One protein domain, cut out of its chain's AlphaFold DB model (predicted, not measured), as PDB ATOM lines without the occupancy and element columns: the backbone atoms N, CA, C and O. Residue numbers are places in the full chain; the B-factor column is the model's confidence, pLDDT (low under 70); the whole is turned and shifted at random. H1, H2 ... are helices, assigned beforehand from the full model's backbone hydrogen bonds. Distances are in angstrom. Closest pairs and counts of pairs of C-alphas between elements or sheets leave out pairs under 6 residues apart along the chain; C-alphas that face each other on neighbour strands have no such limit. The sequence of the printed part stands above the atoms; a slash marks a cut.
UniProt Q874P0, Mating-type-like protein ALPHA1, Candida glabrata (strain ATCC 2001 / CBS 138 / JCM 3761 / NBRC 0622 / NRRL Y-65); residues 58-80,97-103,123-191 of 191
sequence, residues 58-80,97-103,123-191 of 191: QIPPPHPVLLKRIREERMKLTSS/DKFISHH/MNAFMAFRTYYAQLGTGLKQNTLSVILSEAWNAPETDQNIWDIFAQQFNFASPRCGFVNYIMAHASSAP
ATOM      1  N   GLN A  58      -9.857 -22.428 -37.544       78.71
ATOM      2  CA  GLN A  58     -10.979 -22.525 -38.459       78.71
ATOM      3  C   GLN A  58     -11.916 -23.614 -37.960       78.71
ATOM      4  O   GLN A  58     -11.482 -24.611 -37.378       78.71
ATOM      5  N   ILE A  59     -13.213 -23.409 -38.167       84.00
ATOM      6  CA  ILE A  59     -14.192 -24.441 -37.861       84.00
ATOM      7  C   ILE A  59     -13.914 -25.609 -38.817       84.00
ATOM      8  O   ILE A  59     -13.885 -25.387 -40.030       84.00
ATOM      9  N   PRO A  60     -13.668 -26.829 -38.306       81.76
ATOM     10  CA  PRO A  60     -13.399 -27.965 -39.173       81.76
ATOM     11  C   PRO A  60     -14.624 -28.221 -40.061       81.76
ATOM     12  O   PRO A  60     -15.752 -28.018 -39.601       81.76
ATOM     13  N   PRO A  61     -14.441 -28.674 -41.309       80.53
ATOM     14  CA  PRO A  61     -15.567 -29.028 -42.157       80.53
ATOM     15  C   PRO A  61     -16.360 -30.195 -41.539       80.53
ATOM     16  O   PRO A  61     -15.779 -31.066 -40.881       80.53
ATOM     17  N   PRO A  62     -17.692 -30.240 -41.732       79.70
ATOM     18  CA  PRO A  62     -18.504 -31.357 -41.270       79.70
ATOM     19  C   PRO A  62     -18.025 -32.673 -41.877       79.70
ATOM     20  O   PRO A  62     -17.811 -32.777 -43.084       79.70
ATOM     21  N   HIS A  63     -17.929 -33.699 -41.032       82.53
ATOM     22  CA  HIS A  63     -17.528 -35.036 -41.455       82.53
ATOM     23  C   HIS A  63     -18.442 -35.554 -42.586       82.53
ATOM     24  O   HIS A  63     -19.667 -35.432 -42.477       82.53
ATOM     25  N   PRO A  64     -17.916 -36.208 -43.637       83.89
ATOM     26  CA  PRO A  64     -18.728 -36.672 -44.765       83.89
ATOM     27  C   PRO A  64     -19.847 -37.634 -44.341       83.89
ATOM     28  O   PRO A  64     -20.952 -37.583 -44.877       83.89
ATOM     29  N   VAL A  65     -19.607 -38.460 -43.316       87.11
ATOM     30  CA  VAL A  65     -20.640 -39.328 -42.709       87.11
ATOM     31  C   VAL A  65     -21.818 -38.522 -42.152       87.11
ATOM     32  O   VAL A  65     -22.961 -38.922 -42.358       87.11
ATOM     33  N   LEU A  66     -21.562 -37.379 -41.498       89.19
ATOM     34  CA  LEU A  66     -22.612 -36.500 -40.971       89.19
ATOM     35  C   LEU A  66     -23.500 -35.995 -42.110       89.19
ATOM     36  O   LEU A  66     -24.721 -36.130 -42.052       89.19
ATOM     37  N   LEU A  67     -22.878 -35.457 -43.161       87.77
ATOM     38  CA  LEU A  67     -23.589 -34.927 -44.324       87.77
ATOM     39  C   LEU A  67     -24.387 -36.019 -45.039       87.77
ATOM     40  O   LEU A  67     -25.570 -35.833 -45.328       87.77
ATOM     41  N   LYS A  68     -23.764 -37.181 -45.268       88.90
ATOM     42  CA  LYS A  68     -24.399 -38.331 -45.914       88.90
ATOM     43  C   LYS A  68     -25.638 -38.789 -45.145       88.90
ATOM     44  O   LYS A  68     -26.711 -38.887 -45.734       88.90
ATOM     45  N   ARG A  69     -25.529 -38.985 -43.828       90.91
ATOM     46  CA  ARG A  69     -26.659 -39.411 -42.985       90.91
ATOM     47  C   ARG A  69     -27.779 -38.382 -42.923       90.91
ATOM     48  O   ARG A  69     -28.945 -38.757 -42.992       90.91
ATOM     49  N   ILE A  70     -27.452 -37.092 -42.812       89.96
ATOM     50  CA  ILE A  70     -28.465 -36.026 -42.838       89.96
ATOM     51  C   ILE A  70     -29.211 -36.041 -44.176       89.96
ATOM     52  O   ILE A  70     -30.440 -35.960 -44.184       89.96
ATOM     53  N   ARG A  71     -28.490 -36.185 -45.297       86.70
ATOM     54  CA  ARG A  71     -29.089 -36.272 -46.635       86.70
ATOM     55  C   ARG A  71     -30.009 -37.487 -46.756       86.70
ATOM     56  O   ARG A  71     -31.147 -37.334 -47.187       86.70
ATOM     57  N   GLU A  72     -29.556 -38.664 -46.335       90.61
ATOM     58  CA  GLU A  72     -30.359 -39.894 -46.359       90.61
ATOM     59  C   GLU A  72     -31.665 -39.749 -45.566       90.61
ATOM     60  O   GLU A  72     -32.730 -40.126 -46.052       90.61
ATOM     61  N   GLU A  73     -31.616 -39.173 -44.363       88.59
ATOM     62  CA  GLU A  73     -32.822 -38.970 -43.554       88.59
ATOM     63  C   GLU A  73     -33.753 -37.906 -44.135       88.59
ATOM     64  O   GLU A  73     -34.971 -38.044 -44.037       88.59
ATOM     65  N   ARG A  74     -33.214 -36.872 -44.790       82.90
ATOM     66  CA  ARG A  74     -34.038 -35.896 -45.515       82.90
ATOM     67  C   ARG A  74     -34.759 -36.534 -46.694       82.90
ATOM     68  O   ARG A  74     -35.962 -36.338 -46.821       82.90
ATOM     69  N   MET A  75     -34.065 -37.354 -47.484       83.45
ATOM     70  CA  MET A  75     -34.664 -38.052 -48.626       83.45
ATOM     71  C   MET A  75     -35.841 -38.943 -48.209       83.45
ATOM     72  O   MET A  75     -36.860 -38.968 -48.897       83.45
ATOM     73  N   LYS A  76     -35.744 -39.606 -47.047       84.90
ATOM     74  CA  LYS A  76     -36.838 -40.409 -46.467       84.90
ATOM     75  C   LYS A  76     -38.065 -39.580 -46.079       84.90
ATOM     76  O   LYS A  76     -39.173 -40.109 -46.067       84.90
ATOM     77  N   LEU A  77     -37.883 -38.308 -45.723       77.25
ATOM     78  CA  LEU A  77     -38.995 -37.413 -45.399       77.25
ATOM     79  C   LEU A  77     -39.688 -36.919 -46.669       77.25
ATOM     80  O   LEU A  77     -40.914 -36.906 -46.721       77.25
ATOM     81  N   THR A  78     -38.921 -36.572 -47.703       67.99
ATOM     82  CA  THR A  78     -39.468 -36.121 -48.992       67.99
ATOM     83  C   THR A  78     -40.156 -37.223 -49.778       67.99
ATOM     84  O   THR A  78     -41.175 -36.955 -50.399       67.99
ATOM     85  N   SER A  79     -39.692 -38.473 -49.702       60.95
ATOM     86  CA  SER A  79     -40.421 -39.584 -50.330       60.95
ATOM     87  C   SER A  79     -41.762 -39.896 -49.649       60.95
ATOM     88  O   SER A  79     -42.603 -40.558 -50.245       60.95
ATOM     89  N   SER A  80     -41.982 -39.416 -48.419       55.72
ATOM     90  CA  SER A  80     -43.255 -39.544 -47.694       55.72
ATOM     91  C   SER A  80     -44.189 -38.341 -47.851       55.72
ATOM     92  O   SER A  80     -45.326 -38.414 -47.392       55.72
ATOM     93  N   ASP A  97     -22.256 -20.878 -42.847       55.88
ATOM     94  CA  ASP A  97     -22.489 -19.568 -42.239       55.88
ATOM     95  C   ASP A  97     -23.534 -18.727 -42.974       55.88
ATOM     96  O   ASP A  97     -24.311 -18.022 -42.323       55.88
ATOM     97  N   LYS A  98     -23.620 -18.814 -44.312       60.87
ATOM     98  CA  LYS A  98     -24.706 -18.158 -45.058       60.87
ATOM     99  C   LYS A  98     -26.025 -18.861 -44.803       60.87
ATOM    100  O   LYS A  98     -27.014 -18.170 -44.591       60.87
ATOM    101  N   PHE A  99     -26.048 -20.195 -44.752       56.44
ATOM    102  CA  PHE A  99     -27.258 -20.941 -44.398       56.44
ATOM    103  C   PHE A  99     -27.749 -20.571 -42.991       56.44
ATOM    104  O   PHE A  99     -28.920 -20.230 -42.816       56.44
ATOM    105  N   ILE A 100     -26.852 -20.562 -42.000       60.73
ATOM    106  CA  ILE A 100     -27.164 -20.175 -40.620       60.73
ATOM    107  C   ILE A 100     -27.619 -18.708 -40.567       60.73
ATOM    108  O   ILE A 100     -28.659 -18.413 -39.974       60.73
ATOM    109  N   SER A 101     -26.917 -17.792 -41.242       61.78
ATOM    110  CA  SER A 101     -27.318 -16.378 -41.312       61.78
ATOM    111  C   SER A 101     -28.688 -16.173 -41.962       61.78
ATOM    112  O   SER A 101     -29.473 -15.364 -41.466       61.78
ATOM    113  N   HIS A 102     -28.999 -16.895 -43.043       54.86
ATOM    114  CA  HIS A 102     -30.258 -16.732 -43.775       54.86
ATOM    115  C   HIS A 102     -31.456 -17.357 -43.057       54.86
ATOM    116  O   HIS A 102     -32.538 -16.776 -43.074       54.86
ATOM    117  N   HIS A 103     -31.292 -18.527 -42.434       49.87
ATOM    118  CA  HIS A 103     -32.426 -19.269 -41.874       49.87
ATOM    119  C   HIS A 103     -32.683 -19.017 -40.388       49.87
ATOM    120  O   HIS A 103     -33.824 -19.155 -39.938       49.87
ATOM    121  N   MET A 123     -19.382 -25.405 -20.999       91.35
ATOM    122  CA  MET A 123     -19.437 -26.022 -22.317       91.35
ATOM    123  C   MET A 123     -18.328 -27.069 -22.419       91.35
ATOM    124  O   MET A 123     -17.204 -26.814 -21.994       91.35
ATOM    125  N   ASN A 124     -18.633 -28.236 -22.975       94.08
ATOM    126  CA  ASN A 124     -17.633 -29.250 -23.307       94.08
ATOM    127  C   ASN A 124     -17.539 -29.412 -24.831       94.08
ATOM    128  O   ASN A 124     -18.433 -28.955 -25.551       94.08
ATOM    129  N   ALA A 125     -16.483 -30.074 -25.307       94.27
ATOM    130  CA  ALA A 125     -16.215 -30.268 -26.732       94.27
ATOM    131  C   ALA A 125     -17.404 -30.882 -27.493       94.27
ATOM    132  O   ALA A 125     -17.837 -30.359 -28.518       94.27
ATOM    133  N   PHE A 126     -18.013 -31.939 -26.948       94.39
ATOM    134  CA  PHE A 126     -19.164 -32.584 -27.582       94.39
ATOM    135  C   PHE A 126     -20.384 -31.657 -27.666       94.39
ATOM    136  O   PHE A 126     -21.091 -31.642 -28.670       94.39
ATOM    137  N   MET A 127     -20.647 -30.862 -26.628       94.25
ATOM    138  CA  MET A 127     -21.748 -29.902 -26.634       94.25
ATOM    139  C   MET A 127     -21.484 -28.763 -27.616       94.25
ATOM    140  O   MET A 127     -22.422 -28.343 -28.288       94.25
ATOM    141  N   ALA A 128     -20.239 -28.311 -27.758       93.61
ATOM    142  CA  ALA A 128     -19.841 -27.348 -28.779       93.61
ATOM    143  C   ALA A 128     -20.104 -27.902 -30.193       93.61
ATOM    144  O   ALA A 128     -20.878 -27.310 -30.949       93.61
ATOM    145  N   PHE A 129     -19.577 -29.098 -30.484       93.76
ATOM    146  CA  PHE A 129     -19.801 -29.835 -31.732       93.76
ATOM    147  C   PHE A 129     -21.294 -29.993 -32.035       93.76
ATOM    148  O   PHE A 129     -21.783 -29.601 -33.095       93.76
ATOM    149  N   ARG A 130     -22.049 -30.526 -31.069       92.80
ATOM    150  CA  ARG A 130     -23.480 -30.802 -31.211       92.80
ATOM    151  C   ARG A 130     -24.262 -29.525 -31.480       92.80
ATOM    152  O   ARG A 130     -25.158 -29.537 -32.315       92.80
ATOM    153  N   THR A 131     -23.961 -28.447 -30.760       92.23
ATOM    154  CA  THR A 131     -24.697 -27.181 -30.890       92.23
ATOM    155  C   THR A 131     -24.452 -26.546 -32.255       92.23
ATOM    156  O   THR A 131     -25.387 -26.017 -32.849       92.23
ATOM    157  N   TYR A 132     -23.224 -26.629 -32.767       91.82
ATOM    158  CA  TYR A 132     -22.884 -26.104 -34.083       91.82
ATOM    159  C   TYR A 132     -23.530 -26.924 -35.209       91.82
ATOM    160  O   TYR A 132     -24.295 -26.394 -36.012       91.82
ATOM    161  N   TYR A 133     -23.316 -28.241 -35.223       90.62
ATOM    162  CA  TYR A 133     -23.784 -29.092 -36.319       90.62
ATOM    163  C   TYR A 133     -25.266 -29.452 -36.274       90.62
ATOM    164  O   TYR A 133     -25.820 -29.872 -37.291       90.62
ATOM    165  N   ALA A 134     -25.954 -29.246 -35.147       90.37
ATOM    166  CA  ALA A 134     -27.406 -29.402 -35.094       90.37
ATOM    167  C   ALA A 134     -28.132 -28.514 -36.120       90.37
ATOM    168  O   ALA A 134     -29.227 -28.870 -36.553       90.37
ATOM    169  N   GLN A 135     -27.515 -27.411 -36.554       87.00
ATOM    170  CA  GLN A 135     -28.082 -26.520 -37.568       87.00
ATOM    171  C   GLN A 135     -28.204 -27.178 -38.949       87.00
ATOM    172  O   GLN A 135     -29.151 -26.905 -39.685       87.00
ATOM    173  N   LEU A 136     -27.321 -28.125 -39.278       85.50
ATOM    174  CA  LEU A 136     -27.416 -28.900 -40.521       85.50
ATOM    175  C   LEU A 136     -28.632 -29.841 -40.513       85.50
ATOM    176  O   LEU A 136     -29.212 -30.148 -41.551       85.50
ATOM    177  N   GLY A 137     -29.048 -30.276 -39.323       85.09
ATOM    178  CA  GLY A 137     -30.153 -31.205 -39.110       85.09
ATOM    179  C   GLY A 137     -31.535 -30.565 -39.033       85.09
ATOM    180  O   GLY A 137     -32.476 -31.226 -38.597       85.09
ATOM    181  N   THR A 138     -31.682 -29.292 -39.405       83.25
ATOM    182  CA  THR A 138     -32.969 -28.586 -39.324       83.25
ATOM    183  C   THR A 138     -34.053 -29.349 -40.085       83.25
ATOM    184  O   THR A 138     -33.836 -29.749 -41.231       83.25
ATOM    185  N   GLY A 139     -35.198 -29.574 -39.431       81.14
ATOM    186  CA  GLY A 139     -36.323 -30.361 -39.952       81.14
ATOM    187  C   GLY A 139     -36.284 -31.857 -39.611       81.14
ATOM    188  O   GLY A 139     -37.307 -32.529 -39.721       81.14
ATOM    189  N   LEU A 140     -35.153 -32.395 -39.140       84.45
ATOM    190  CA  LEU A 140     -35.073 -33.787 -38.696       84.45
ATOM    191  C   LEU A 140     -35.650 -33.969 -37.286       84.45
ATOM    192  O   LEU A 140     -35.562 -33.090 -36.425       84.45
ATOM    193  N   LYS A 141     -36.186 -35.165 -37.013       88.60
ATOM    194  CA  LYS A 141     -36.590 -35.564 -35.656       88.60
ATOM    195  C   LYS A 141     -35.377 -35.502 -34.720       88.60
ATOM    196  O   LYS A 141     -34.310 -36.022 -35.044       88.60
ATOM    197  N   GLN A 142     -35.560 -34.936 -33.523       89.48
ATOM    198  CA  GLN A 142     -34.478 -34.730 -32.548       89.48
ATOM    199  C   GLN A 142     -33.723 -36.023 -32.197       89.48
ATOM    200  O   GLN A 142     -32.501 -35.996 -32.064       89.48
ATOM    201  N   ASN A 143     -34.431 -37.151 -32.070       92.28
ATOM    202  CA  ASN A 143     -33.819 -38.450 -31.774       92.28
ATOM    203  C   ASN A 143     -32.874 -38.885 -32.896       92.28
ATOM    204  O   ASN A 143     -31.726 -39.231 -32.630       92.28
ATOM    205  N   THR A 144     -33.330 -38.783 -34.144       91.57
ATOM    206  CA  THR A 144     -32.533 -39.094 -35.332       91.57
ATOM    207  C   THR A 144     -31.302 -38.199 -35.409       91.57
ATOM    208  O   THR A 144     -30.188 -38.697 -35.525       91.57
ATOM    209  N   LEU A 145     -31.473 -36.885 -35.242       91.56
ATOM    210  CA  LEU A 145     -30.354 -35.944 -35.257       91.56
ATOM    211  C   LEU A 145     -29.345 -36.226 -34.135       91.56
ATOM    212  O   LEU A 145     -28.140 -36.143 -34.349       91.56
ATOM    213  N   SER A 146     -29.821 -36.589 -32.939       92.59
ATOM    214  CA  SER A 146     -28.942 -36.938 -31.822       92.59
ATOM    215  C   SER A 146     -28.096 -38.174 -32.124       92.59
ATOM    216  O   SER A 146     -26.921 -38.183 -31.762       92.59
ATOM    217  N   VAL A 147     -28.675 -39.187 -32.777       94.66
ATOM    218  CA  VAL A 147     -27.952 -40.396 -33.198       94.66
ATOM    219  C   VAL A 147     -26.901 -40.039 -34.244       94.66
ATOM    220  O   VAL A 147     -25.727 -40.325 -34.031       94.66
ATOM    221  N   ILE A 148     -27.282 -39.315 -35.299       94.02
ATOM    222  CA  ILE A 148     -26.356 -38.919 -36.369       94.02
ATOM    223  C   ILE A 148     -25.177 -38.104 -35.818       94.02
ATOM    224  O   ILE A 148     -24.026 -38.362 -36.162       94.02
ATOM    225  N   LEU A 149     -25.436 -37.135 -34.935       94.06
ATOM    226  CA  LEU A 149     -24.370 -36.329 -34.333       94.06
ATOM    227  C   LEU A 149     -23.449 -37.168 -33.442       94.06
ATOM    228  O   LEU A 149     -22.250 -36.913 -33.401       94.06
ATOM    229  N   SER A 150     -23.983 -38.172 -32.742       94.28
ATOM    230  CA  SER A 150     -23.153 -39.088 -31.954       94.28
ATOM    231  C   SER A 150     -22.318 -40.033 -32.825       94.28
ATOM    232  O   SER A 150     -21.163 -40.283 -32.493       94.28
ATOM    233  N   GLU A 151     -22.855 -40.509 -33.953       93.41
ATOM    234  CA  GLU A 151     -22.109 -41.294 -34.944       93.41
ATOM    235  C   GLU A 151     -20.951 -40.458 -35.509       93.41
ATOM    236  O   GLU A 151     -19.805 -40.898 -35.499       93.41
ATOM    237  N   ALA A 152     -21.231 -39.214 -35.910       92.13
ATOM    238  CA  ALA A 152     -20.223 -38.296 -36.430       92.13
ATOM    239  C   ALA A 152     -19.155 -37.930 -35.387       92.13
ATOM    240  O   ALA A 152     -17.975 -37.874 -35.717       92.13
ATOM    241  N   TRP A 153     -19.527 -37.724 -34.120       94.25
ATOM    242  CA  TRP A 153     -18.568 -37.408 -33.055       94.25
ATOM    243  C   TRP A 153     -17.530 -38.516 -32.819       94.25
ATOM    244  O   TRP A 153     -16.369 -38.230 -32.527       94.25
ATOM    245  N   ASN A 154     -17.953 -39.775 -32.947       93.42
ATOM    246  CA  ASN A 154     -17.095 -40.943 -32.743       93.42
ATOM    247  C   ASN A 154     -16.347 -41.374 -34.016       93.42
ATOM    248  O   ASN A 154     -15.635 -42.377 -33.988       93.42
ATOM    249  N   ALA A 155     -16.510 -40.651 -35.128       90.42
ATOM    250  CA  ALA A 155     -15.758 -40.914 -36.344       90.42
ATOM    251  C   ALA A 155     -14.267 -40.556 -36.154       90.42
ATOM    252  O   ALA A 155     -13.962 -39.567 -35.482       90.42
ATOM    253  N   PRO A 156     -13.335 -41.324 -36.746       84.07
ATOM    254  CA  PRO A 156     -11.897 -41.155 -36.521       84.07
ATOM    255  C   PRO A 156     -11.346 -39.812 -37.020       84.07
ATOM    256  O   PRO A 156     -10.337 -39.345 -36.505       84.07
ATOM    257  N   GLU A 157     -12.003 -39.177 -37.992       82.77
ATOM    258  CA  GLU A 157     -11.570 -37.896 -38.566       82.77
ATOM    259  C   GLU A 157     -12.130 -36.684 -37.799       82.77
ATOM    260  O   GLU A 157     -11.814 -35.538 -38.115       82.77
ATOM    261  N   THR A 158     -12.974 -36.907 -36.784       84.67
ATOM    262  CA  THR A 158     -13.501 -35.814 -35.967       84.67
ATOM    263  C   THR A 158     -12.416 -35.304 -35.031       84.67
ATOM    264  O   THR A 158     -12.046 -35.962 -34.059       84.67
ATOM    265  N   ASP A 159     -11.944 -34.086 -35.292       86.18
ATOM    266  CA  ASP A 159     -10.974 -33.408 -34.435       86.18
ATOM    267  C   ASP A 159     -11.635 -32.961 -33.123       86.18
ATOM    268  O   ASP A 159     -12.123 -31.844 -32.974       86.18
ATOM    269  N   GLN A 160     -11.699 -33.859 -32.142       91.78
ATOM    270  CA  GLN A 160     -12.301 -33.559 -30.842       91.78
ATOM    271  C   GLN A 160     -11.520 -32.474 -30.079       91.78
ATOM    272  O   GLN A 160     -12.116 -31.761 -29.267       91.78
ATOM    273  N   ASN A 161     -10.222 -32.310 -30.365       90.52
ATOM    274  CA  ASN A 161      -9.382 -31.298 -29.729       90.52
ATOM    275  C   ASN A 161      -9.801 -29.892 -30.150       90.52
ATOM    276  O   ASN A 161      -9.931 -29.027 -29.285       90.52
ATOM    277  N   ILE A 162     -10.075 -29.647 -31.436       90.61
ATOM    278  CA  ILE A 162     -10.483 -28.303 -31.878       90.61
ATOM    279  C   ILE A 162     -11.806 -27.867 -31.229       90.61
ATOM    280  O   ILE A 162     -11.966 -26.714 -30.828       90.61
ATOM    281  N   TRP A 163     -12.730 -28.809 -31.016       92.63
ATOM    282  CA  TRP A 163     -13.980 -28.547 -30.301       92.63
ATOM    283  C   TRP A 163     -13.770 -28.277 -28.816       92.63
ATOM    284  O   TRP A 163     -14.496 -27.463 -28.239       92.63
ATOM    285  N   ASP A 164     -12.780 -28.917 -28.197       92.72
ATOM    286  CA  ASP A 164     -12.409 -28.625 -26.816       92.72
ATOM    287  C   ASP A 164     -11.837 -27.209 -26.687       92.72
ATOM    288  O   ASP A 164     -12.234 -26.467 -25.790       92.72
ATOM    289  N   ILE A 165     -11.018 -26.774 -27.649       91.31
ATOM    290  CA  ILE A 165     -10.508 -25.396 -27.720       91.31
ATOM    291  C   ILE A 165     -11.662 -24.402 -27.795       91.31
ATOM    292  O   ILE A 165     -11.727 -23.469 -26.992       91.31
ATOM    293  N   PHE A 166     -12.608 -24.610 -28.710       91.34
ATOM    294  CA  PHE A 166     -13.764 -23.727 -28.831       91.34
ATOM    295  C   PHE A 166     -14.629 -23.708 -27.566       91.34
ATOM    296  O   PHE A 166     -15.093 -22.644 -27.146       91.34
ATOM    297  N   ALA A 167     -14.829 -24.860 -26.922       92.28
ATOM    298  CA  ALA A 167     -15.569 -24.951 -25.669       92.28
ATOM    299  C   ALA A 167     -14.862 -24.193 -24.532       92.28
ATOM    300  O   ALA A 167     -15.506 -23.446 -23.792       92.28
ATOM    301  N   GLN A 168     -13.540 -24.337 -24.418       91.37
ATOM    302  CA  GLN A 168     -12.727 -23.619 -23.438       91.37
ATOM    303  C   GLN A 168     -12.738 -22.110 -23.691       91.37
ATOM    304  O   GLN A 168     -12.979 -21.348 -22.755       91.37
ATOM    305  N   GLN A 169     -12.562 -21.673 -24.941       90.19
ATOM    306  CA  GLN A 169     -12.644 -20.261 -25.319       90.19
ATOM    307  C   GLN A 169     -14.009 -19.665 -24.966       90.19
ATOM    308  O   GLN A 169     -14.074 -18.593 -24.369       90.19
ATOM    309  N   PHE A 170     -15.099 -20.378 -25.259       89.61
ATOM    310  CA  PHE A 170     -16.447 -19.944 -24.898       89.61
ATOM    311  C   PHE A 170     -16.636 -19.840 -23.378       89.61
ATOM    312  O   PHE A 170     -17.197 -18.860 -22.885       89.61
ATOM    313  N   ASN A 171     -16.152 -20.823 -22.615       91.21
ATOM    314  CA  ASN A 171     -16.220 -20.786 -21.153       91.21
ATOM    315  C   ASN A 171     -15.405 -19.625 -20.572       91.21
ATOM    316  O   ASN A 171     -15.872 -18.947 -19.657       91.21
ATOM    317  N   PHE A 172     -14.216 -19.382 -21.122       89.07
ATOM    318  CA  PHE A 172     -13.325 -18.308 -20.700       89.07
ATOM    319  C   PHE A 172     -13.912 -16.926 -21.006       89.07
ATOM    320  O   PHE A 172     -13.995 -16.086 -20.116       89.07
ATOM    321  N   ALA A 173     -14.393 -16.711 -22.235       86.03
ATOM    322  CA  ALA A 173     -15.005 -15.450 -22.644       86.03
ATOM    323  C   ALA A 173     -16.323 -15.161 -21.900       86.03
ATOM    324  O   ALA A 173     -16.728 -14.004 -21.806       86.03
ATOM    325  N   SER A 174     -16.996 -16.201 -21.380       82.46
ATOM    326  CA  SER A 174     -18.289 -16.103 -20.687       82.46
ATOM    327  C   SER A 174     -19.283 -15.163 -21.399       82.46
ATOM    328  O   SER A 174     -19.841 -14.247 -20.783       82.46
ATOM    329  N   PRO A 175     -19.507 -15.348 -22.714       79.79
ATOM    330  CA  PRO A 175     -20.248 -14.387 -23.511       79.79
ATOM    331  C   PRO A 175     -21.729 -14.353 -23.115       79.79
ATOM    332  O   PRO A 175     -22.318 -15.329 -22.643       79.79
ATOM    333  N   ARG A 176     -22.375 -13.206 -23.364       84.38
ATOM    334  CA  ARG A 176     -23.826 -13.033 -23.155       84.38
ATOM    335  C   ARG A 176     -24.679 -13.641 -24.279       84.38
ATOM    336  O   ARG A 176     -25.902 -13.570 -24.207       84.38
ATOM    337  N   CYS A 177     -24.056 -14.242 -25.294       84.00
ATOM    338  CA  CYS A 177     -24.716 -14.889 -26.427       84.00
ATOM    339  C   CYS A 177     -24.579 -16.424 -26.383       84.00
ATOM    340  O   CYS A 177     -23.860 -16.990 -25.559       84.00
ATOM    341  N   GLY A 178     -25.320 -17.112 -27.256       86.72
ATOM    342  CA  GLY A 178     -25.193 -18.559 -27.439       86.72
ATOM    343  C   GLY A 178     -23.875 -18.947 -28.117       86.72
ATOM    344  O   GLY A 178     -23.256 -18.133 -28.797       86.72
ATOM    345  N   PHE A 179     -23.477 -20.214 -27.965       88.36
ATOM    346  CA  PHE A 179     -22.212 -20.739 -28.491       88.36
ATOM    347  C   PHE A 179     -22.023 -20.506 -29.993       88.36
ATOM    348  O   PHE A 179     -20.958 -20.059 -30.403       88.36
ATOM    349  N   VAL A 180     -23.058 -20.743 -30.807       87.95
ATOM    350  CA  VAL A 180     -22.930 -20.580 -32.263       87.95
ATOM    351  C   VAL A 180     -22.702 -19.117 -32.647       87.95
ATOM    352  O   VAL A 180     -21.850 -18.815 -33.469       87.95
ATOM    353  N   ASN A 181     -23.394 -18.181 -31.998       86.96
ATOM    354  CA  ASN A 181     -23.187 -16.758 -32.273       86.96
ATOM    355  C   ASN A 181     -21.788 -16.312 -31.843       86.96
ATOM    356  O   ASN A 181     -21.160 -15.513 -32.526       86.96
ATOM    357  N   TYR A 182     -21.297 -16.834 -30.715       88.49
ATOM    358  CA  TYR A 182     -19.929 -16.580 -30.280       88.49
ATOM    359  C   TYR A 182     -18.921 -17.092 -31.311       88.49
ATOM    360  O   TYR A 182     -18.048 -16.331 -31.721       88.49
ATOM    361  N   ILE A 183     -19.054 -18.346 -31.757       86.68
ATOM    362  CA  ILE A 183     -18.073 -18.939 -32.662       86.68
ATOM    363  C   ILE A 183     -18.119 -18.309 -34.050       86.68
ATOM    364  O   ILE A 183     -17.064 -17.974 -34.559       86.68
ATOM    365  N   MET A 184     -19.294 -18.017 -34.613       83.96
ATOM    366  CA  MET A 184     -19.387 -17.328 -35.910       83.96
ATOM    367  C   MET A 184     -18.783 -15.915 -35.873       83.96
ATOM    368  O   MET A 184     -18.306 -15.420 -36.886       83.96
ATOM    369  N   ALA A 185     -18.777 -15.258 -34.708       83.43
ATOM    370  CA  ALA A 185     -18.164 -13.940 -34.552       83.43
ATOM    371  C   ALA A 185     -16.633 -13.980 -34.369       83.43
ATOM    372  O   ALA A 185     -15.982 -12.958 -34.574       83.43
ATOM    373  N   HIS A 186     -16.053 -15.114 -33.953       79.71
ATOM    374  CA  HIS A 186     -14.636 -15.203 -33.551       79.71
ATOM    375  C   HIS A 186     -13.817 -16.203 -34.374       79.71
ATOM    376  O   HIS A 186     -12.631 -15.983 -34.617       79.71
ATOM    377  N   ALA A 187     -14.430 -17.296 -34.812       72.43
ATOM    378  CA  ALA A 187     -13.859 -18.215 -35.775       72.43
ATOM    379  C   ALA A 187     -14.168 -17.650 -37.161       72.43
ATOM    380  O   ALA A 187     -15.266 -17.803 -37.687       72.43
ATOM    381  N   SER A 188     -13.201 -16.921 -37.717       54.81
ATOM    382  CA  SER A 188     -13.268 -16.445 -39.095       54.81
ATOM    383  C   SER A 188     -13.450 -17.662 -40.003       54.81
ATOM    384  O   SER A 188     -12.523 -18.463 -40.147       54.81
ATOM    385  N   SER A 189     -14.646 -17.813 -40.571       50.74
ATOM    386  CA  SER A 189     -14.894 -18.789 -41.629       50.74
ATOM    387  C   SER A 189     -13.990 -18.459 -42.811       50.74
ATOM    388  O   SER A 189     -13.749 -17.280 -43.097       50.74
ATOM    389  N   ALA A 190     -13.377 -19.483 -43.398       37.25
ATOM    390  CA  ALA A 190     -12.429 -19.311 -44.490       37.25
ATOM    391  C   ALA A 190     -13.104 -18.605 -45.692       37.25
ATOM    392  O   ALA A 190     -14.304 -18.799 -45.895       37.25
ATOM    393  N   PRO A 191     -12.362 -17.760 -46.436       32.59
ATOM    394  CA  PRO A 191     -12.856 -17.088 -47.639       32.59
ATOM    395  C   PRO A 191     -13.162 -18.056 -48.786       32.59
ATOM    396  O   PRO A 191     -12.519 -19.131 -48.842       32.59
TER     397      PRO A 191
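What this domain is: This is residues 58 to 80, 97 to 103 and 123 to 191 of the 191 residues of the protein "Mating-type-like protein ALPHA1" of Candida glabrata (strain ATCC 2001 / CBS 138 / JCM 3761 / NBRC 0622 / NRRL Y-65) (UniProt Q874P0). H3 runs through the middle of a small cluster of crossed helices, with H4 and H6 on opposite sides of it and H5 across its beginning. H1 lies beside H4 with its first part, and H2 sits loosely near H3 and H6. The printed part has 99 residues, with six named helices in the order H1 to H6 and no named strand; its class is all helix. It is compact, with a radius of gyration of the C-alphas of 14.0 A and spans of 45 by 31 by 27 A.

How they stand to each other: H1, residues 64 to 78, touches H4, residues 142 to 153, with residues 65 to 70 alone, at a shallow tilt of 20 degrees, opposite ways; the closest C-alphas, of Leu 66 and Ala 152, are 5.4 A apart. The hub H3, residues 125 to 137, touches H4 at a steep tilt of 55 degrees, with the C-alphas of Gly 137 and Leu 145 closest at 6.1 A. With residues 125 to 129 alone H3 touches H5, residues 160 to 173, about perpendicular at 79 degrees; the closest C-alphas, of Ala 125 and Asp 164, are 4.1 A apart. With residues 128 to 132 alone it touches H6, residues 179 to 186, about perpendicular at 87 degrees, closest at the C-alphas of Tyr 132 and Val 180, 5.8 A. H2, residues 97 to 103, is close to H3 but not clearly touching, with the C-alphas of Ile 100 and Gln 135 closest at 7.1 A. Every O i to N i+4 pair is within hydrogen-bond range in H1, H2, H4, H5 and H6, and 6 of 9 in H3.

Where its parts are: H1 begins at C-alpha 64 (-18.728, -36.672, -44.765) and spans 21.2 A; H5 spans 20.1 A, H3 18.7 A and H4 16.1 A. H6 ends at C-alpha 186 (-14.636, -15.203, -33.551).

The domain as a whole: Residues 81 to 96 and 104 to 122 are not printed; the C-alpha gaps are 29.3 A and 24.4 A. No link printed whole is long. Residues 78 to 80, 97 to 103 and 188 to 191 have pLDDT under 70.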